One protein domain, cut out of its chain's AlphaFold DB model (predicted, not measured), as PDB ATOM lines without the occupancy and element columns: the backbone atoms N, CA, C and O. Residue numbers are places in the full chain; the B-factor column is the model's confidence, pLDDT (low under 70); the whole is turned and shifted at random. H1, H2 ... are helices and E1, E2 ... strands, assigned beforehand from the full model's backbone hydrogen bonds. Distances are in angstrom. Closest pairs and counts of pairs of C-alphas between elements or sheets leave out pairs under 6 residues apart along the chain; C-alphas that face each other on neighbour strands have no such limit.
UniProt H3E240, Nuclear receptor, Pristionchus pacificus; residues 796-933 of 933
ATOM      1  N   LEU A 796      -2.620   7.423  22.407       97.12
ATOM      2  CA  LEU A 796      -3.026   7.236  23.797       97.12
ATOM      3  C   LEU A 796      -1.982   6.404  24.561       97.12
ATOM      4  O   LEU A 796      -1.538   5.366  24.062       97.12
ATOM      5  N   PRO A 797      -1.600   6.806  25.788       96.56
ATOM      6  CA  PRO A 797      -0.773   5.959  26.633       96.56
ATOM      7  C   PRO A 797      -1.549   4.685  27.010       96.56
ATOM      8  O   PRO A 797      -2.774   4.651  26.894       96.56
ATOM      9  N   PRO A 798      -0.882   3.629  27.504       96.56
ATOM     10  CA  PRO A 798      -1.578   2.485  28.083       96.56
ATOM     11  C   PRO A 798      -2.555   2.939  29.178       96.56
ATOM     12  O   PRO A 798      -2.184   3.682  30.086       96.56
ATOM     13  N   LEU A 799      -3.801   2.478  29.090       97.25
ATOM     14  CA  LEU A 799      -4.886   2.841  30.006       97.25
ATOM     15  C   LEU A 799      -5.376   1.584  30.707       97.25
ATOM     16  O   LEU A 799      -5.377   0.499  30.112       97.25
ATOM     17  N   THR A 800      -5.838   1.737  31.946       96.69
ATOM     18  CA  THR A 800      -6.509   0.632  32.630       96.69
ATOM     19  C   THR A 800      -7.891   0.387  32.048       96.69
ATOM     20  O   THR A 800      -8.315  -0.763  31.957       96.69
ATOM     21  N   MET A 801      -8.555   1.444  31.576       97.69
ATOM     22  CA  MET A 801      -9.838   1.369  30.888       97.69
ATOM     23  C   MET A 801      -9.946   2.431  29.793       97.69
ATOM     24  O   MET A 801      -9.718   3.610  30.052       97.69
ATOM     25  N   LEU A 802     -10.341   2.014  28.593       97.94
ATOM     26  CA  LEU A 802     -10.713   2.890  27.486       97.94
ATOM     27  C   LEU A 802     -12.151   2.574  27.052       97.94
ATOM     28  O   LEU A 802     -12.431   1.446  26.658       97.94
ATOM     29  N   ASP A 803     -13.044   3.555  27.122       97.56
ATOM     30  CA  ASP A 803     -14.448   3.483  26.706       97.56
ATOM     31  C   ASP A 803     -14.682   4.399  25.494       97.56
ATOM     32  O   ASP A 803     -14.507   5.611  25.568       97.56
ATOM     33  N   LEU A 804     -15.028   3.822  24.346       96.06
ATOM     34  CA  LEU A 804     -15.278   4.509  23.081       96.06
ATOM     35  C   LEU A 804     -16.764   4.385  22.730       96.06
ATOM     36  O   LEU A 804     -17.200   3.409  22.113       96.06
ATOM     37  N   ARG A 805     -17.546   5.412  23.077       91.12
ATOM     38  CA  ARG A 805     -19.011   5.441  22.906       91.12
ATOM     39  C   ARG A 805     -19.472   5.976  21.550       91.12
ATOM     40  O   ARG A 805     -20.605   6.430  21.411       91.12
ATOM     41  N   CYS A 806     -18.615   5.960  20.533       80.81
ATOM     42  CA  CYS A 806     -18.980   6.515  19.235       80.81
ATOM     43  C   CYS A 806     -19.889   5.561  18.442       80.81
ATOM     44  O   CYS A 806     -19.465   4.487  18.029       80.81
ATOM     45  N   GLU A 807     -21.125   5.982  18.174       80.50
ATOM     46  CA  GLU A 807     -22.109   5.163  17.452       80.50
ATOM     47  C   GLU A 807     -21.946   5.194  15.923       80.50
ATOM     48  O   GLU A 807     -22.446   4.314  15.225       80.50
ATOM     49  N   ARG A 808     -21.298   6.229  15.370       81.69
ATOM     50  CA  ARG A 808     -21.476   6.576  13.948       81.69
ATOM     51  C   ARG A 808     -20.519   5.892  12.981       81.69
ATOM     52  O   ARG A 808     -20.876   5.777  11.815       81.69
ATOM     53  N   ASN A 809     -19.346   5.447  13.425       85.00
ATOM     54  CA  ASN A 809     -18.364   4.804  12.554       85.00
ATOM     55  C   ASN A 809     -17.713   3.622  13.281       85.00
ATOM     56  O   ASN A 809     -17.140   3.838  14.352       85.00
ATOM     57  N   PRO A 810     -17.760   2.401  12.719       88.62
ATOM     58  CA  PRO A 810     -17.063   1.271  13.310       88.62
ATOM     59  C   PRO A 810     -15.553   1.526  13.303       88.62
ATOM     60  O   PRO A 810     -14.999   2.057  12.337       88.62
ATOM     61  N   ILE A 811     -14.881   1.131  14.381       91.69
ATOM     62  CA  ILE A 811     -13.428   1.276  14.503       91.69
ATOM     63  C   ILE A 811     -12.746   0.351  13.480       91.69
ATOM     64  O   ILE A 811     -13.067  -0.840  13.455       91.69
ATOM     65  N   PRO A 812     -11.805   0.849  12.651       91.25
ATOM     66  CA  PRO A 812     -11.061   0.001  11.723       91.25
ATOM     67  C   PRO A 812     -10.265  -1.091  12.452       91.25
ATOM     68  O   PRO A 812      -9.636  -0.817  13.475       91.25
ATOM     69  N   ASN A 813     -10.208  -2.302  11.888       92.25
ATOM     70  CA  ASN A 813      -9.615  -3.482  12.541       92.25
ATOM     71  C   ASN A 813      -8.184  -3.245  13.042       92.25
ATOM     72  O   ASN A 813      -7.842  -3.634  14.155       92.25
ATOM     73  N   TYR A 814      -7.339  -2.576  12.249       94.12
ATOM     74  CA  TYR A 814      -5.948  -2.319  12.639       94.12
ATOM     75  C   TYR A 814      -5.841  -1.396  13.866       94.12
ATOM     76  O   TYR A 814      -4.956  -1.583  14.699       94.12
ATOM     77  N   VAL A 815      -6.760  -0.433  14.004       94.81
ATOM     78  CA  VAL A 815      -6.849   0.449  15.177       94.81
ATOM     79  C   VAL A 815      -7.365  -0.348  16.364       94.81
ATOM     80  O   VAL A 815      -6.775  -0.293  17.438       94.81
ATOM     81  N   PHE A 816      -8.418  -1.142  16.161       95.62
ATOM     82  CA  PHE A 816      -8.977  -2.012  17.190       95.62
ATOM     83  C   PHE A 816      -7.913  -2.930  17.808       95.62
ATOM     84  O   PHE A 816      -7.766  -2.941  19.027       95.62
ATOM     85  N   PHE A 817      -7.121  -3.637  16.996       96.44
ATOM     86  CA  PHE A 817      -6.073  -4.518  17.518       96.44
ATOM     87  C   PHE A 817      -4.958  -3.757  18.234       96.44
ATOM     88  O   PHE A 817      -4.450  -4.239  19.246       96.44
ATOM     89  N   HIS A 818      -4.600  -2.561  17.761       96.44
ATOM     90  CA  HIS A 818      -3.638  -1.719  18.466       96.44
ATOM     91  C   HIS A 818      -4.146  -1.342  19.866       96.44
ATOM     92  O   HIS A 818      -3.437  -1.540  20.854       96.44
ATOM     93  N   LEU A 819      -5.397  -0.879  19.963       96.62
ATOM     94  CA  LEU A 819      -6.042  -0.534  21.232       96.62
ATOM     95  C   LEU A 819      -6.183  -1.759  22.144       96.62
ATOM     96  O   LEU A 819      -5.892  -1.683  23.338       96.62
ATOM     97  N   LEU A 820      -6.573  -2.907  21.585       96.69
ATOM     98  CA  LEU A 820      -6.695  -4.160  22.322       96.69
ATOM     99  C   LEU A 820      -5.357  -4.561  22.947       96.69
ATOM    100  O   LEU A 820      -5.314  -4.949  24.107       96.69
ATOM    101  N   VAL A 821      -4.245  -4.441  22.219       96.25
ATOM    102  CA  VAL A 821      -2.917  -4.758  22.760       96.25
ATOM    103  C   VAL A 821      -2.497  -3.741  23.831       96.25
ATOM    104  O   VAL A 821      -1.983  -4.149  24.882       96.25
ATOM    105  N   ALA A 822      -2.758  -2.450  23.602       96.31
ATOM    106  CA  ALA A 822      -2.314  -1.349  24.454       96.31
ATOM    107  C   ALA A 822      -3.036  -1.265  25.816       96.31
ATOM    108  O   ALA A 822      -2.374  -1.067  26.838       96.31
ATOM    109  N   HIS A 823      -4.361  -1.441  25.859       96.88
ATOM    110  CA  HIS A 823      -5.187  -1.174  27.052       96.88
ATOM    111  C   HIS A 823      -5.698  -2.460  27.706       96.88
ATOM    112  O   HIS A 823      -6.018  -3.417  27.009       96.88
ATOM    113  N   THR A 824      -5.802  -2.506  29.039       95.88
ATOM    114  CA  THR A 824      -6.251  -3.725  29.748       95.88
ATOM    115  C   THR A 824      -7.755  -3.953  29.639       95.88
ATOM    116  O   THR A 824      -8.177  -5.087  29.408       95.88
ATOM    117  N   SER A 825      -8.550  -2.888  29.756       97.25
ATOM    118  CA  SER A 825     -10.000  -2.931  29.586       97.25
ATOM    119  C   SER A 825     -10.431  -2.019  28.445       97.25
ATOM    120  O   SER A 825     -10.077  -0.841  28.425       97.25
ATOM    121  N   LEU A 826     -11.191  -2.556  27.495       97.56
ATOM    122  CA  LEU A 826     -11.643  -1.843  26.306       97.56
ATOM    123  C   LEU A 826     -13.161  -1.991  26.165       97.56
ATOM    124  O   LEU A 826     -13.672  -3.107  26.115       97.56
ATOM    125  N   TYR A 827     -13.879  -0.877  26.102       97.19
ATOM    126  CA  TYR A 827     -15.325  -0.816  25.909       97.19
ATOM    127  C   TYR A 827     -15.585  -0.069  24.608       97.19
ATOM    128  O   TYR A 827     -15.159   1.067  24.450       97.19
ATOM    129  N   LEU A 828     -16.229  -0.712  23.647       95.56
ATOM    130  CA  LEU A 828     -16.444  -0.181  22.306       95.56
ATOM    131  C   LEU A 828     -17.933  -0.244  22.001       95.56
ATOM    132  O   LEU A 828     -18.575  -1.247  22.293       95.56
ATOM    133  N   HIS A 829     -18.515   0.784  21.393       91.88
ATOM    134  CA  HIS A 829     -19.914   0.668  20.991       91.88
ATOM    135  C   HIS A 829     -20.067  -0.322  19.827       91.88
ATOM    136  O   HIS A 829     -20.731  -1.343  19.978       91.88
ATOM    137  N   THR A 830     -19.401  -0.079  18.696       88.69
ATOM    138  CA  THR A 830     -19.434  -0.950  17.511       88.69
ATOM    139  C   THR A 830     -18.032  -1.194  16.959       88.69
ATOM    140  O   THR A 830     -17.183  -0.301  16.920       88.69
ATOM    141  N   VAL A 831     -17.782  -2.425  16.511       90.12
ATOM    142  CA  VAL A 831     -16.512  -2.835  15.895       90.12
ATOM    143  C   VAL A 831     -16.820  -3.553  14.592       90.12
ATOM    144  O   VAL A 831     -17.634  -4.477  14.568       90.12
ATOM    145  N   ALA A 832     -16.173  -3.134  13.505       88.69
ATOM    146  CA  ALA A 832     -16.152  -3.938  12.294       88.69
ATOM    147  C   ALA A 832     -15.185  -5.093  12.549       88.69
ATOM    148  O   ALA A 832     -14.014  -4.869  12.829       88.69
ATOM    149  N   MET A 833     -15.681  -6.323  12.526       93.25
ATOM    150  CA  MET A 833     -14.863  -7.491  12.818       93.25
ATOM    151  C   MET A 833     -15.293  -8.628  11.900       93.25
ATOM    152  O   MET A 833     -16.487  -8.869  11.724       93.25
ATOM    153  N   THR A 834     -14.333  -9.299  11.271       95.50
ATOM    154  CA  THR A 834     -14.585 -10.573  10.592       95.50
ATOM    155  C   THR A 834     -14.521 -11.716  11.601       95.50
ATOM    156  O   THR A 834     -14.144 -11.532  12.758       95.50
ATOM    157  N   ILE A 835     -14.879 -12.924  11.175       95.94
ATOM    158  CA  ILE A 835     -14.751 -14.093  12.044       95.94
ATOM    159  C   ILE A 835     -13.290 -14.383  12.421       95.94
ATOM    160  O   ILE A 835     -13.013 -14.701  13.576       95.94
ATOM    161  N   ASP A 836     -12.351 -14.197  11.487       96.25
ATOM    162  CA  ASP A 836     -10.919 -14.384  11.739       96.25
ATOM    163  C   ASP A 836     -10.406 -13.354  12.751       96.25
ATOM    164  O   ASP A 836      -9.636 -13.681  13.655       96.25
ATOM    165  N   ASP A 837     -10.897 -12.116  12.668       96.38
ATOM    166  CA  ASP A 837     -10.574 -11.075  13.642       96.38
ATOM    167  C   ASP A 837     -11.124 -11.402  15.042       96.38
ATOM    168  O   ASP A 837     -10.455 -11.142  16.046       96.38
ATOM    169  N   PHE A 838     -12.315 -12.007  15.133       96.00
ATOM    170  CA  PHE A 838     -12.883 -12.462  16.405       96.00
ATOM    171  C   PHE A 838     -12.031 -13.571  17.034       96.00
ATOM    172  O   PHE A 838     -11.713 -13.502  18.222       96.00
ATOM    173  N   VAL A 839     -11.577 -14.548  16.240       95.44
ATOM    174  CA  VAL A 839     -10.645 -15.590  16.711       95.44
ATOM    175  C   VAL A 839      -9.333 -14.973  17.185       95.44
ATOM    176  O   VAL A 839      -8.877 -15.277  18.289       95.44
ATOM    177  N   ASN A 840      -8.751 -14.066  16.399       96.81
ATOM    178  CA  ASN A 840      -7.520 -13.367  16.765       96.81
ATOM    179  C   ASN A 840      -7.690 -12.575  18.071       96.81
ATOM    180  O   ASN A 840      -6.811 -12.598  18.931       96.81
ATOM    181  N   THR A 841      -8.845 -11.938  18.271       97.19
ATOM    182  CA  THR A 841      -9.196 -11.236  19.515       97.19
ATOM    183  C   THR A 841      -9.185 -12.180  20.714       97.19
ATOM    184  O   THR A 841      -8.552 -11.885  21.730       97.19
ATOM    185  N   LEU A 842      -9.833 -13.342  20.594       96.81
ATOM    186  CA  LEU A 842      -9.862 -14.352  21.652       96.81
ATOM    187  C   LEU A 842      -8.465 -14.902  21.961       96.81
ATOM    188  O   LEU A 842      -8.124 -15.076  23.130       96.81
ATOM    189  N   GLN A 843      -7.637 -15.126  20.938       96.50
ATOM    190  CA  GLN A 843      -6.252 -15.576  21.103       96.50
ATOM    191  C   GLN A 843      -5.378 -14.523  21.799       96.50
ATOM    192  O   GLN A 843      -4.617 -14.872  22.704       96.50
ATOM    193  N   ILE A 844      -5.505 -13.241  21.437       96.25
ATOM    194  CA  ILE A 844      -4.781 -12.136  22.087       96.25
ATOM    195  C   ILE A 844      -5.174 -12.039  23.565       96.25
ATOM    196  O   ILE A 844      -4.299 -11.993  24.429       96.25
ATOM    197  N   ILE A 845      -6.473 -12.057  23.880       96.44
ATOM    198  CA  ILE A 845      -6.945 -11.967  25.272       96.44
ATOM    199  C   ILE A 845      -6.521 -13.209  26.069       96.44
ATOM    200  O   ILE A 845      -6.023 -13.074  27.184       96.44
ATOM    201  N   SER A 846      -6.649 -14.408  25.492       95.44
ATOM    202  CA  SER A 846      -6.298 -15.666  26.164       95.44
ATOM    203  C   SER A 846      -4.800 -15.796  26.424       95.44
ATOM    204  O   SER A 846      -4.426 -16.400  27.427       95.44
ATOM    205  N   SER A 847      -3.943 -15.260  25.556       94.81
ATOM    206  CA  SER A 847      -2.484 -15.365  25.697       94.81
ATOM    207  C   SER A 847      -1.861 -14.273  26.570       94.81
ATOM    208  O   SER A 847      -0.740 -14.456  27.046       94.81
ATOM    209  N   ASP A 848      -2.560 -13.164  26.843       94.00
ATOM    210  CA  ASP A 848      -2.003 -12.097  27.679       94.00
ATOM    211  C   ASP A 848      -1.922 -12.522  29.152       94.00
ATOM    212  O   ASP A 848      -2.868 -13.058  29.726       94.00
ATOM    213  N   SER A 849      -0.777 -12.274  29.782       92.75
ATOM    214  CA  SER A 849      -0.563 -12.527  31.212       92.75
ATOM    215  C   SER A 849      -1.390 -11.624  32.140       92.75
ATOM    216  O   SER A 849      -1.580 -11.954  33.309       92.75
ATOM    217  N   ARG A 850      -1.864 -10.474  31.646       93.00
ATOM    218  CA  ARG A 850      -2.643  -9.497  32.412       93.00
ATOM    219  C   ARG A 850      -4.123  -9.868  32.434       93.00
ATOM    220  O   ARG A 850      -4.641 -10.479  31.504       93.00
ATOM    221  N   SER A 851      -4.827  -9.394  33.463       92.75
ATOM    222  CA  SER A 851      -6.292  -9.378  33.454       92.75
ATOM    223  C   SER A 851      -6.773  -8.449  32.341       92.75
ATOM    224  O   SER A 851      -6.324  -7.303  32.256       92.75
ATOM    225  N   ARG A 852      -7.678  -8.939  31.494       95.75
ATOM    226  CA  ARG A 852      -8.216  -8.181  30.360       95.75
ATOM    227  C   ARG A 852      -9.727  -8.269  30.298       95.75
ATOM    228  O   ARG A 852     -10.297  -9.316  30.605       95.75
ATOM    229  N   SER A 853     -10.357  -7.191  29.848       96.94
ATOM    230  CA  SER A 853     -11.779  -7.185  29.514       96.94
ATOM    231  C   SER A 853     -12.027  -6.430  28.213       96.94
ATOM    232  O   SER A 853     -11.510  -5.336  28.011       96.94
ATOM    233  N   LEU A 854     -12.833  -6.999  27.331       97.62
ATOM    234  CA  LEU A 854     -13.277  -6.379  26.094       97.62
ATOM    235  C   LEU A 854     -14.801  -6.435  26.053       97.62
ATOM    236  O   LEU A 854     -15.375  -7.519  26.080       97.62
ATOM    237  N   GLN A 855     -15.448  -5.282  25.942       97.56
ATOM    238  CA  GLN A 855     -16.881  -5.184  25.714       97.56
ATOM    239  C   GLN A 855     -17.141  -4.506  24.373       97.56
ATOM    240  O   GLN A 855     -16.589  -3.442  24.106       97.56
ATOM    241  N   PHE A 856     -17.993  -5.097  23.542       96.44
ATOM    242  CA  PHE A 856     -18.478  -4.455  22.323       96.44
ATOM    243  C   PHE A 856     -19.903  -4.865  21.978       96.44
ATOM    244  O   PHE A 856     -20.402  -5.859  22.502       96.44
ATOM    245  N   SER A 857     -20.571  -4.110  21.105       94.69
ATOM    246  CA  SER A 857     -21.828  -4.554  20.500       94.69
ATOM    247  C   SER A 857     -21.637  -4.964  19.041       94.69
ATOM    248  O   SER A 857     -20.825  -4.390  18.309       94.69
ATOM    249  N   SER A 858     -22.366  -5.997  18.627       94.31
ATOM    250  CA  SER A 858     -22.413  -6.475  17.245       94.31
ATOM    251  C   SER A 858     -23.826  -6.928  16.901       94.31
ATOM    252  O   SER A 858     -24.610  -7.258  17.791       94.31
ATOM    253  N   GLU A 859     -24.168  -6.953  15.617       94.38
ATOM    254  CA  GLU A 859     -25.474  -7.435  15.181       94.38
ATOM    255  C   GLU A 859     -25.648  -8.918  15.530       94.38
ATOM    256  O   GLU A 859     -24.758  -9.748  15.334       94.38
ATOM    257  N   ASN A 860     -26.835  -9.269  16.012       94.75
ATOM    258  CA  ASN A 860     -27.182 -10.624  16.419       94.75
ATOM    259  C   ASN A 860     -26.995 -11.663  15.304       94.75
ATOM    260  O   ASN A 860     -26.543 -12.781  15.555       94.75
ATOM    261  N   PHE A 861     -27.287 -11.273  14.061       94.12
ATOM    262  CA  PHE A 861     -27.030 -12.092  12.879       94.12
ATOM    263  C   PHE A 861     -25.538 -12.425  12.742       94.12
ATOM    264  O   PHE A 861     -25.178 -13.590  12.599       94.12
ATOM    265  N   THR A 862     -24.668 -11.423  12.879       94.25
ATOM    266  CA  THR A 862     -23.212 -11.580  12.804       94.25
ATOM    267  C   THR A 862     -22.693 -12.544  13.873       94.25
ATOM    268  O   THR A 862     -21.971 -13.485  13.545       94.25
ATOM    269  N   ILE A 863     -23.125 -12.379  15.131       96.00
ATOM    270  CA  ILE A 863     -22.755 -13.295  16.224       96.00
ATOM    271  C   ILE A 863     -23.275 -14.714  15.959       96.00
ATOM    272  O   ILE A 863     -22.530 -15.679  16.119       96.00
ATOM    273  N   SER A 864     -24.520 -14.857  15.498       95.19
ATOM    274  CA  SER A 864     -25.108 -16.162  15.165       95.19
ATOM    275  C   SER A 864     -24.338 -16.871  14.046       95.19
ATOM    276  O   SER A 864     -24.097 -18.078  14.136       95.19
ATOM    277  N   CYS A 865     -23.902 -16.136  13.018       94.50
ATOM    278  CA  CYS A 865     -23.056 -16.664  11.949       94.50
ATOM    279  C   CYS A 865     -21.695 -17.135  12.475       94.50
ATOM    280  O   CYS A 865     -21.257 -18.223  12.101       94.50
ATOM    281  N   TRP A 866     -21.046 -16.364  13.357       96.31
ATOM    282  CA  TRP A 866     -19.775 -16.774  13.964       96.31
ATOM    283  C   TRP A 866     -19.926 -18.045  14.794       96.31
ATOM    284  O   TRP A 866     -19.175 -18.994  14.594       96.31
ATOM    285  N   LEU A 867     -20.929 -18.109  15.673       96.75
ATOM    286  CA  LEU A 867     -21.181 -19.297  16.494       96.75
ATOM    287  C   LEU A 867     -21.471 -20.534  15.632       96.75
ATOM    288  O   LEU A 867     -20.884 -21.590  15.864       96.75
ATOM    289  N   THR A 868     -22.294 -20.382  14.589       96.19
ATOM    290  CA  THR A 868     -22.628 -21.474  13.658       96.19
ATOM    291  C   THR A 868     -21.396 -21.976  12.907       96.19
ATOM    292  O   THR A 868     -21.247 -23.182  12.719       96.19
ATOM    293  N   PHE A 869     -20.484 -21.081  12.516       96.44
ATOM    294  CA  PHE A 869     -19.221 -21.462  11.881       96.44
ATOM    295  C   PHE A 869     -18.340 -22.323  12.800       96.44
ATOM    296  O   PHE A 869     -17.706 -23.262  12.323       96.44
ATOM    297  N   PHE A 870     -18.350 -22.073  14.115       96.75
ATOM    298  CA  PHE A 870     -17.679 -22.930  15.104       96.75
ATOM    299  C   PHE A 870     -18.465 -24.200  15.464       96.75
ATOM    300  O   PHE A 870     -18.027 -24.961  16.320       96.75
ATOM    301  N   GLY A 871     -19.614 -24.453  14.830       97.12
ATOM    302  CA  GLY A 871     -20.476 -25.603  15.110       97.12
ATOM    303  C   GLY A 871     -21.401 -25.429  16.319       97.12
ATOM    304  O   GLY A 871     -22.144 -26.353  16.644       97.12
ATOM    305  N   ILE A 872     -21.404 -24.261  16.970       97.56
ATOM    306  CA  ILE A 872     -22.344 -23.933  18.047       97.56
ATOM    307  C   ILE A 872     -23.667 -23.526  17.399       97.56
ATOM    308  O   ILE A 872     -23.725 -22.590  16.606       97.56
ATOM    309  N   THR A 873     -24.747 -24.226  17.731       96.56
ATOM    310  CA  THR A 873     -26.058 -24.044  17.091       96.56
ATOM    311  C   THR A 873     -27.155 -23.818  18.127       96.56
ATOM    312  O   THR A 873     -26.961 -24.013  19.326       96.56
ATOM    313  N   LYS A 874     -28.368 -23.474  17.675       95.94
ATOM    314  CA  LYS A 874     -29.558 -23.362  18.541       95.94
ATOM    315  C   LYS A 874     -29.886 -24.651  19.311       95.94
ATOM    316  O   LYS A 874     -30.573 -24.588  20.330       95.94
ATOM    317  N   SER A 875     -29.442 -25.806  18.812       95.88
ATOM    318  CA  SER A 875     -29.600 -27.111  19.466       95.88
ATOM    319  C   SER A 875     -28.513 -27.433  20.489       95.88
ATOM    320  O   SER A 875     -28.679 -28.411  21.214       95.88
ATOM    321  N   SER A 876     -27.442 -26.640  20.569       96.88
ATOM    322  CA  SER A 876     -26.373 -26.870  21.537       96.88
ATOM    323  C   SER A 876     -26.858 -26.685  22.977       96.88
ATOM    324  O   SER A 876     -27.777 -25.905  23.259       96.88
ATOM    325  N   THR A 877     -26.252 -27.430  23.896       96.62
ATOM    326  CA  THR A 877     -26.670 -27.502  25.308       96.62
ATOM    327  C   THR A 877     -25.558 -27.075  26.262       96.62
ATOM    328  O   THR A 877     -24.391 -27.022  25.890       96.62
ATOM    329  N   ALA A 878     -25.913 -26.725  27.502       96.38
ATOM    330  CA  ALA A 878     -24.915 -26.378  28.512       96.38
ATOM    331  C   ALA A 878     -23.996 -27.577  28.826       96.38
ATOM    332  O   ALA A 878     -24.449 -28.720  28.878       96.38
ATOM    333  N   ASN A 879     -22.724 -27.283  29.083       95.50
ATOM    334  CA  ASN A 879     -21.571 -28.178  29.232       95.50
ATOM    335  C   ASN A 879     -21.111 -28.901  27.952       95.50
ATOM    336  O   ASN A 879     -20.249 -29.776  28.015       95.50
ATOM    337  N   GLU A 880     -21.659 -28.563  26.785       97.50
ATOM    338  CA  GLU A 880     -21.166 -29.091  25.514       97.50
ATOM    339  C   GLU A 880     -19.842 -28.414  25.130       97.50
ATOM    340  O   GLU A 880     -19.697 -27.195  25.240       97.50
ATOM    341  N   THR A 881     -18.866 -29.205  24.678       97.12
ATOM    342  CA  THR A 881     -17.591 -28.700  24.152       97.12
ATOM    343  C   THR A 881     -17.563 -28.895  22.642       97.12
ATOM    344  O   THR A 881     -17.669 -30.023  22.161       97.12
ATOM    345  N   ILE A 882     -17.419 -27.803  21.896       97.44
ATOM    346  CA  ILE A 882     -17.400 -27.787  20.432       97.44
ATOM    347  C   ILE A 882     -16.128 -27.065  19.982       97.44
ATOM    348  O   ILE A 882     -16.004 -25.844  20.089       97.44
ATOM    349  N   GLY A 883     -15.149 -27.830  19.497       95.44
ATOM    350  CA  GLY A 883     -13.825 -27.295  19.176       95.44
ATOM    351  C   GLY A 883     -13.103 -26.772  20.424       95.44
ATOM    352  O   GLY A 883     -12.965 -27.497  21.404       95.44
ATOM    353  N   GLU A 884     -12.637 -25.519  20.384       96.00
ATOM    354  CA  GLU A 884     -11.997 -24.840  21.528       96.00
ATOM    355  C   GLU A 884     -13.004 -24.122  22.456       96.00
ATOM    356  O   GLU A 884     -12.591 -23.485  23.428       96.00
ATOM    357  N   PHE A 885     -14.309 -24.201  22.164       97.56
ATOM    358  CA  PHE A 885     -15.362 -23.567  22.956       97.56
ATOM    359  C   PHE A 885     -16.055 -24.566  23.883       97.56
ATOM    360  O   PHE A 885     -16.475 -25.639  23.458       97.56
ATOM    361  N   GLU A 886     -16.254 -24.167  25.134       97.38
ATOM    362  CA  GLU A 886     -17.087 -24.854  26.122       97.38
ATOM    363  C   GLU A 886     -18.309 -23.977  26.428       97.38
ATOM    364  O   GLU A 886     -18.179 -22.809  26.797       97.38
ATOM    365  N   ILE A 887     -19.517 -24.514  26.261       97.62
ATOM    366  CA  ILE A 887     -20.758 -23.797  26.560       97.62
ATOM    367  C   ILE A 887     -21.040 -23.942  28.050       97.62
ATOM    368  O   ILE A 887     -21.427 -25.014  28.494       97.62
ATOM    369  N   LEU A 888     -20.889 -22.884  28.840       96.81
ATOM    370  CA  LEU A 888     -21.080 -22.970  30.291       96.81
ATOM    371  C   LEU A 888     -22.562 -22.910  30.673       96.81
ATOM    372  O   LEU A 888     -23.036 -23.696  31.490       96.81
ATOM    373  N   GLU A 889     -23.307 -21.976  30.082       96.69
ATOM    374  CA  GLU A 889     -24.684 -21.699  30.488       96.69
ATOM    375  C   GLU A 889     -25.507 -21.094  29.346       96.69
ATOM    376  O   GLU A 889     -25.020 -20.262  28.580       96.69
ATOM    377  N   ILE A 890     -26.783 -21.487  29.260       94.94
ATOM    378  CA  ILE A 890     -27.762 -20.930  28.318       94.94
ATOM    379  C   ILE A 890     -29.016 -20.510  29.096       94.94
ATOM    380  O   ILE A 890     -29.884 -21.338  29.392       94.94
ATOM    381  N   VAL A 891     -29.163 -19.218  29.395       93.31
ATOM    382  CA  VAL A 891     -30.317 -18.693  30.145       93.31
ATOM    383  C   VAL A 891     -31.334 -18.085  29.183       93.31
ATOM    384  O   VAL A 891     -31.375 -16.876  28.949       93.31
ATOM    385  N   LYS A 892     -32.222 -18.931  28.644       90.06
ATOM    386  CA  LYS A 892     -33.233 -18.526  27.643       90.06
ATOM    387  C   LYS A 892     -34.119 -17.356  28.082       90.06
ATOM    388  O   LYS A 892     -34.506 -16.552  27.254       90.06
ATOM    389  N   LYS A 893     -34.455 -17.249  29.374       87.81
ATOM    390  CA  LYS A 893     -35.309 -16.159  29.887       87.81
ATOM    391  C   LYS A 893     -34.624 -14.788  29.869       87.81
ATOM    392  O   LYS A 893     -35.319 -13.781  29.899       87.81
ATOM    393  N   GLN A 894     -33.293 -14.761  29.874       88.19
ATOM    394  CA  GLN A 894     -32.488 -13.538  29.936       88.19
ATOM    395  C   GLN A 894     -31.757 -13.255  28.620       88.19
ATOM    396  O   GLN A 894     -31.029 -12.268  28.544       88.19
ATOM    397  N   ASN A 895     -31.947 -14.100  27.595       93.25
ATOM    398  CA  ASN A 895     -31.209 -14.036  26.332       93.25
ATOM    399  C   ASN A 895     -29.693 -13.953  26.577       93.25
ATOM    400  O   ASN A 895     -29.009 -13.065  26.069       93.25
ATOM    401  N   LEU A 896     -29.196 -14.841  27.440       95.06
ATOM    402  CA  LEU A 896     -27.812 -14.866  27.899       95.06
ATOM    403  C   LEU A 896     -27.159 -16.198  27.525       95.06
ATOM    404  O   LEU A 896     -27.705 -17.265  27.822       95.06
ATOM    405  N   LEU A 897     -25.987 -16.119  26.895       96.81
ATOM    406  CA  LEU A 897     -25.150 -17.264  26.545       96.81
ATOM    407  C   LEU A 897     -23.738 -17.054  27.111       96.81
ATOM    408  O   LEU A 897     -23.069 -16.079  26.765       96.81
ATOM    409  N   HIS A 898     -23.308 -17.964  27.986       97.56
ATOM    410  CA  HIS A 898     -21.966 -17.992  28.567       97.56
ATOM    411  C   HIS A 898     -21.125 -19.059  27.871       97.56
ATOM    412  O   HIS A 898     -21.474 -20.242  27.882       97.56
ATOM    413  N   LEU A 899     -20.002 -18.645  27.294       97.56
ATOM    414  CA  LEU A 899     -19.033 -19.520  26.646       97.56
ATOM    415  C   LEU A 899     -17.675 -19.361  27.325       97.56
ATOM    416  O   LEU A 899     -17.327 -18.285  27.807       97.56
ATOM    417  N   ARG A 900     -16.877 -20.419  27.306       96.75
ATOM    418  CA  ARG A 900     -15.458 -20.376  27.633       96.75
ATOM    419  C   ARG A 900     -14.656 -20.724  26.388       96.75
ATOM    420  O   ARG A 900     -14.965 -21.691  25.703       96.75
ATOM    421  N   PHE A 901     -13.627 -19.935  26.109       96.69
ATOM    422  CA  PHE A 901     -12.625 -20.211  25.085       96.69
ATOM    423  C   PHE A 901     -11.260 -20.169  25.763       96.69
ATOM    424  O   PHE A 901     -10.793 -19.089  26.131       96.69
ATOM    425  N   LYS A 902     -10.631 -21.332  25.967       94.25
ATOM    426  CA  LYS A 902      -9.410 -21.451  26.789       94.25
ATOM    427  C   LYS A 902      -9.626 -20.794  28.164       94.25
ATOM    428  O   LYS A 902     -10.565 -21.162  28.866       94.25
ATOM    429  N   ASP A 903      -8.823 -19.791  28.512       92.81
ATOM    430  CA  ASP A 903      -8.916 -19.060  29.784       92.81
ATOM    431  C   ASP A 903      -9.844 -17.828  29.721       92.81
ATOM    432  O   ASP A 903      -9.933 -17.063  30.682       92.81
ATOM    433  N   CYS A 904     -10.521 -17.598  28.591       96.00
ATOM    434  CA  CYS A 904     -11.434 -16.472  28.401       96.00
ATOM    435  C   CYS A 904     -12.883 -16.879  28.668       96.00
ATOM    436  O   CYS A 904     -13.375 -17.862  28.112       96.00
ATOM    437  N   LEU A 905     -13.597 -16.061  29.437       97.06
ATOM    438  CA  LEU A 905     -15.046 -16.106  29.585       97.06
ATOM    439  C   LEU A 905     -15.689 -15.120  28.604       97.06
ATOM    440  O   LEU A 905     -15.332 -13.943  28.587       97.06
ATOM    441  N   ILE A 906     -16.647 -15.590  27.814       98.00
ATOM    442  CA  ILE A 906     -17.390 -14.813  26.823       98.00
ATOM    443  C   ILE A 906     -18.862 -14.808  27.233       98.00
ATOM    444  O   ILE A 906     -19.515 -15.851  27.252       98.00
ATOM    445  N   ASN A 907     -19.396 -13.627  27.513       97.69
ATOM    446  CA  ASN A 907     -20.794 -13.421  27.862       97.69
ATOM    447  C   ASN A 907     -21.489 -12.683  26.720       97.69
ATOM    448  O   ASN A 907     -21.121 -11.556  26.385       97.69
ATOM    449  N   LEU A 908     -22.495 -13.320  26.127       97.44
ATOM    450  CA  LEU A 908     -23.325 -12.752  25.071       97.44
ATOM    451  C   LEU A 908     -24.670 -12.351  25.677       97.44
ATOM    452  O   LEU A 908     -25.520 -13.201  25.948       97.44
ATOM    453  N   LEU A 909     -24.835 -11.057  25.932       96.31
ATOM    454  CA  LEU A 909     -26.035 -10.470  26.525       96.31
ATOM    455  C   LEU A 909     -27.011 -10.045  25.426       96.31
ATOM    456  O   LEU A 909     -26.607  -9.420  24.444       96.31
ATOM    457  N   GLN A 910     -28.302 -10.312  25.637       94.62
ATOM    458  CA  GLN A 910     -29.378 -10.058  24.667       94.62
ATOM    459  C   GLN A 910     -29.247 -10.872  23.366       94.62
ATOM    460  O   GLN A 910     -29.769 -10.478  22.326       94.62
ATOM    461  N   PHE A 911     -28.577 -12.023  23.430       95.75
ATOM    462  CA  PHE A 911     -28.410 -12.928  22.300       95.75
ATOM    463  C   PHE A 911     -29.647 -13.810  22.091       95.75
ATOM    464  O   PHE A 911     -30.109 -14.494  23.009       95.75
ATOM    465  N   GLU A 912     -30.151 -13.845  20.859       93.31
ATOM    466  CA  GLU A 912     -31.216 -14.750  20.427       93.31
ATOM    467  C   GLU A 912     -30.818 -15.389  19.096       93.31
ATOM    468  O   GLU A 912     -30.361 -14.711  18.196       93.31
ATOM    469  N   TRP A 913     -31.083 -16.672  18.876       91.88
ATOM    470  CA  TRP A 913     -30.792 -17.305  17.575       91.88
ATOM    471  C   TRP A 913     -31.679 -16.817  16.406       91.88
ATOM    472  O   TRP A 913     -31.616 -17.374  15.314       91.88
ATOM    473  N   ASN A 914     -32.566 -15.844  16.635       83.12
ATOM    474  CA  ASN A 914     -33.515 -15.341  15.641       83.12
ATOM    475  C   ASN A 914     -32.892 -14.195  14.821       83.12
ATOM    476  O   ASN A 914     -32.183 -13.358  15.369       83.12
ATOM    477  N   GLU A 915     -33.216 -14.099  13.530       69.81
ATOM    478  CA  GLU A 915     -32.636 -13.129  12.574       69.81
ATOM    479  C   GLU A 915     -33.077 -11.658  12.774       69.81
ATOM    480  O   GLU A 915     -32.968 -10.834  11.865       69.81
ATOM    481  N   GLU A 916     -33.590 -11.281  13.948       80.62
ATOM    482  CA  GLU A 916     -33.926  -9.881  14.208       80.62
ATOM    483  C   GLU A 916     -32.656  -9.024  14.323       80.62
ATOM    484  O   GLU A 916     -31.679  -9.405  14.974       80.62
ATOM    485  N   LYS A 917     -32.693  -7.826  13.723       84.38
ATOM    486  CA  LYS A 917     -31.639  -6.800  13.804       84.38
ATOM    487  C   LYS A 917     -31.573  -6.184  15.205       84.38
ATOM    488  O   LYS A 917     -31.958  -5.034  15.407       84.38
ATOM    489  N   ARG A 918     -31.133  -6.963  16.189       91.31
ATOM    490  CA  ARG A 918     -30.806  -6.494  17.540       91.31
ATOM    491  C   ARG A 918     -29.298  -6.533  17.736       91.31
ATOM    492  O   ARG A 918     -28.624  -7.392  17.176       91.31
ATOM    493  N   ASN A 919     -28.780  -5.608  18.533       93.25
ATOM    494  CA  ASN A 919     -27.383  -5.639  18.941       93.25
ATOM    495  C   ASN A 919     -27.226  -6.586  20.130       93.25
ATOM    496  O   ASN A 919     -28.012  -6.552  21.074       93.25
ATOM    497  N   VAL A 920     -26.194  -7.415  20.073       94.06
ATOM    498  CA  VAL A 920     -25.758  -8.309  21.141       94.06
ATOM    499  C   VAL A 920     -24.565  -7.654  21.808       94.06
ATOM    500  O   VAL A 920     -23.622  -7.256  21.123       94.06
ATOM    501  N   TYR A 921     -24.592  -7.549  23.135       96.25
ATOM    502  CA  TYR A 921     -23.442  -7.055  23.886       96.25
ATOM    503  C   TYR A 921     -22.534  -8.231  24.223       96.25
ATOM    504  O   TYR A 921     -22.897  -9.118  24.998       96.25
ATOM    505  N   VAL A 922     -21.357  -8.234  23.614       97.19
ATOM    506  CA  VAL A 922     -20.318  -9.238  23.793       97.19
ATOM    507  C   VAL A 922     -19.355  -8.735  24.857       97.19
ATOM    508  O   VAL A 922     -18.754  -7.677  24.690       97.19
ATOM    509  N   ASN A 923     -19.200  -9.481  25.947       97.38
ATOM    510  CA  ASN A 923     -18.212  -9.210  26.987       97.38
ATOM    511  C   ASN A 923     -17.238 -10.388  27.079       97.38
ATOM    512  O   ASN A 923     -17.632 -11.488  27.454       97.38
ATOM    513  N   ILE A 924     -15.978 -10.157  26.730       97.75
ATOM    514  CA  ILE A 924     -14.892 -11.129  26.810       97.75
ATOM    515  C   ILE A 924     -14.003 -10.720  27.975       97.75
ATOM    516  O   ILE A 924     -13.479  -9.610  27.996       97.75
ATOM    517  N   SER A 925     -13.788 -11.611  28.931       96.56
ATOM    518  CA  SER A 925     -12.935 -11.343  30.085       96.56
ATOM    519  C   SER A 925     -11.997 -12.507  30.363       96.56
ATOM    520  O   SER A 925     -12.367 -13.669  30.215       96.56
ATOM    521  N   LYS A 926     -10.776 -12.186  30.781       95.06
ATOM    522  CA  LYS A 926      -9.819 -13.135  31.347       95.06
ATOM    523  C   LYS A 926      -9.523 -12.681  32.767       95.06
ATOM    524  O   LYS A 926      -8.991 -11.581  32.948       95.06
ATOM    525  N   SER A 927      -9.878 -13.493  33.764       78.75
ATOM    526  CA  SER A 927      -9.417 -13.232  35.127       78.75
ATOM    527  C   SER A 927      -7.925 -13.549  35.203       78.75
ATOM    528  O   SER A 927      -7.447 -14.490  34.567       78.75
ATOM    529  N   ALA A 928      -7.168 -12.755  35.961       73.19
ATOM    530  CA  ALA A 928      -5.826 -13.179  36.338       73.19
ATOM    531  C   ALA A 928      -5.972 -14.528  37.052       73.19
ATOM    532  O   ALA A 928      -6.693 -14.616  38.050       73.19
ATOM    533  N   THR A 929      -5.338 -15.572  36.518       58.97
ATOM    534  CA  THR A 929      -5.228 -16.849  37.215       58.97
ATOM    535  C   THR A 929      -4.676 -16.534  38.598       58.97
ATOM    536  O   THR A 929      -3.574 -15.993  38.721       58.97
ATOM    537  N   GLN A 930      -5.468 -16.782  39.649       42.94
ATOM    538  CA  GLN A 930      -4.919 -16.742  40.999       42.94
ATOM    539  C   GLN A 930      -3.713 -17.689  40.978       42.94
ATOM    540  O   GLN A 930      -3.866 -18.806  40.478       42.94
ATOM    541  N   PRO A 931      -2.511 -17.250  41.394       44.91
ATOM    542  CA  PRO A 931      -1.356 -18.135  41.422       44.91
ATOM    543  C   PRO A 931      -1.760 -19.349  42.254       44.91
ATOM    544  O   PRO A 931      -2.092 -19.162  43.420       44.91
ATOM    545  N   ASN A 932      -1.837 -20.519  41.602       36.38
ATOM    546  CA  ASN A 932      -2.402 -21.766  42.127       36.38
ATOM    547  C   ASN A 932      -2.242 -21.865  43.650       36.38
ATOM    548  O   ASN A 932      -1.114 -21.998  44.135       36.38
ATOM    549  N   SER A 933      -3.361 -21.755  44.369       29.56
ATOM    550  CA  SER A 933      -3.456 -22.065  45.794       29.56
ATOM    551  C   SER A 933      -3.402 -23.564  46.050       29.56
ATOM    552  O   SER A 933      -3.910 -24.339  45.205       29.56
TER     553      SER A 933
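What this domain is: This is residues 796 to 933 of the 933 residues of the protein "Nuclear receptor" of Pristionchus pacificus (UniProt H3E240). One twisted sheet of seven strands stands as a wall, with the helices H1 and H2 side by side over one face of it and H3 on that same face, beside the strands; the other face is bare of helices. One half of the wall, E1, E2 and E3, is built by strands that alternate with helices, the other half, E4 to E7, by strands that fold back on each other, and residues 927 to 933 lead away from E7 as a tail. The printed part has 138 residues with three named helices and seven named strands, along the chain E1, H1, E2, H2, E3, H3, E4, E5, E6, E7. The mixed sheet has the order E1, E2, E3, E7, E6, E5, E4, and the class is mixed, helices and strands. The whole is compact, with a radius of gyration of the C-alphas of 14.8 A and spans of 46 by 44 by 26 A.

How they stand to each other: The sheet runs, strand beside strand, through E1, residues 801 to 804, E2, residues 825 to 830, E3, residues 852 to 859, E7, residues 919 to 926, E6, residues 904 to 909, E5, residues 896 to 901, and E4, residues 885 to 891. E1 and E4 are the edge strands. E3 and E7 are antiparallel at 163 degrees, with N 854 and O 924 2.8 A apart, within hydrogen-bond range. E2 is parallel to E3 at 8 degrees, with N 828 and O 855 at 2.8 A, and E1 is parallel to E2 at 9 degrees, with N 804 and O 827 at 2.8 A. E4, E5, E6 and E7 form a meander, each strand the antiparallel neighbour of the one before, and its successive pairs are hairpins. N 907 and O 923 are 2.8 A apart between E6 and E7, N 899 and O 906 2.8 A between E5 and E6, and N 886 and O 900 2.8 A between E4 and E5. H1, residues 813 to 822, H2, residues 835 to 847, and H3, residues 860 to 869, are on the same face of the sheet, which gives two layers, helices on one face of a sheet. H1 lies over E2 at a height over the sheet of 10.6 A, along the strands; the closest C-alphas of the two are those of Leu 820 and Leu 826, 6.8 A apart. H2 lies over E7 and E6 at a height of 10.0 A, along the strands, at 20 degrees to E6 on the local plane; the C-alphas of Ser 846 and Cys 904 come closest, at 5.7 A. H3 is over none of the strands, at a height of 7.1 A, and its closest C-alpha to E7 is that of Asn 860, 5.4 A from that of Val 920. H1 and H2 only just touch, with 3 pairs of C-alphas within 8 A, the closest those of Val 821 and Ile 844 at 7.6 A; they run the same way at a shallow tilt of 8 degrees. H2 and H3 are close but not clearly touching, with the C-alphas of Ile 835 and Trp 866 6.0 A apart, and about perpendicular at 77 degrees. H1 and H3 are apart. E1, H1, E2 and E2, H2, E3 are strand-helix-strand units, two parallel neighbour strands with a helix between, each with a right-handed crossover. In H1, H2 and H3 every O i to N i+4 pair is within hydrogen-bond range.

Where its parts are: E1 begins at C-alpha 801, at (-9.838, 1.369, 30.888). E3, from C-alpha 852 at (-8.216, -8.181, 30.360), is 23.0 A long from first to last C-alpha, and E7 is 22.8 A, ending at C-alpha 926, at (-9.819, -13.135, 31.347). H2 measures 18.4 A and E4 17.3 A.

The domain as a whole: The two C-alphas farthest apart, those of Arg 808 and Ser 933, are 46.5 A apart. The printed part has no cut and ends at residue 933, the chain's last residue. The link from H3 to E4, residues 870 to 884, is long, and its residues 881 to 882 pair antiparallel with residues 885 to 886 of E4. The mean pLDDT of the printed part is 92.3; residue 915 and residues 929 to 933 are under 70.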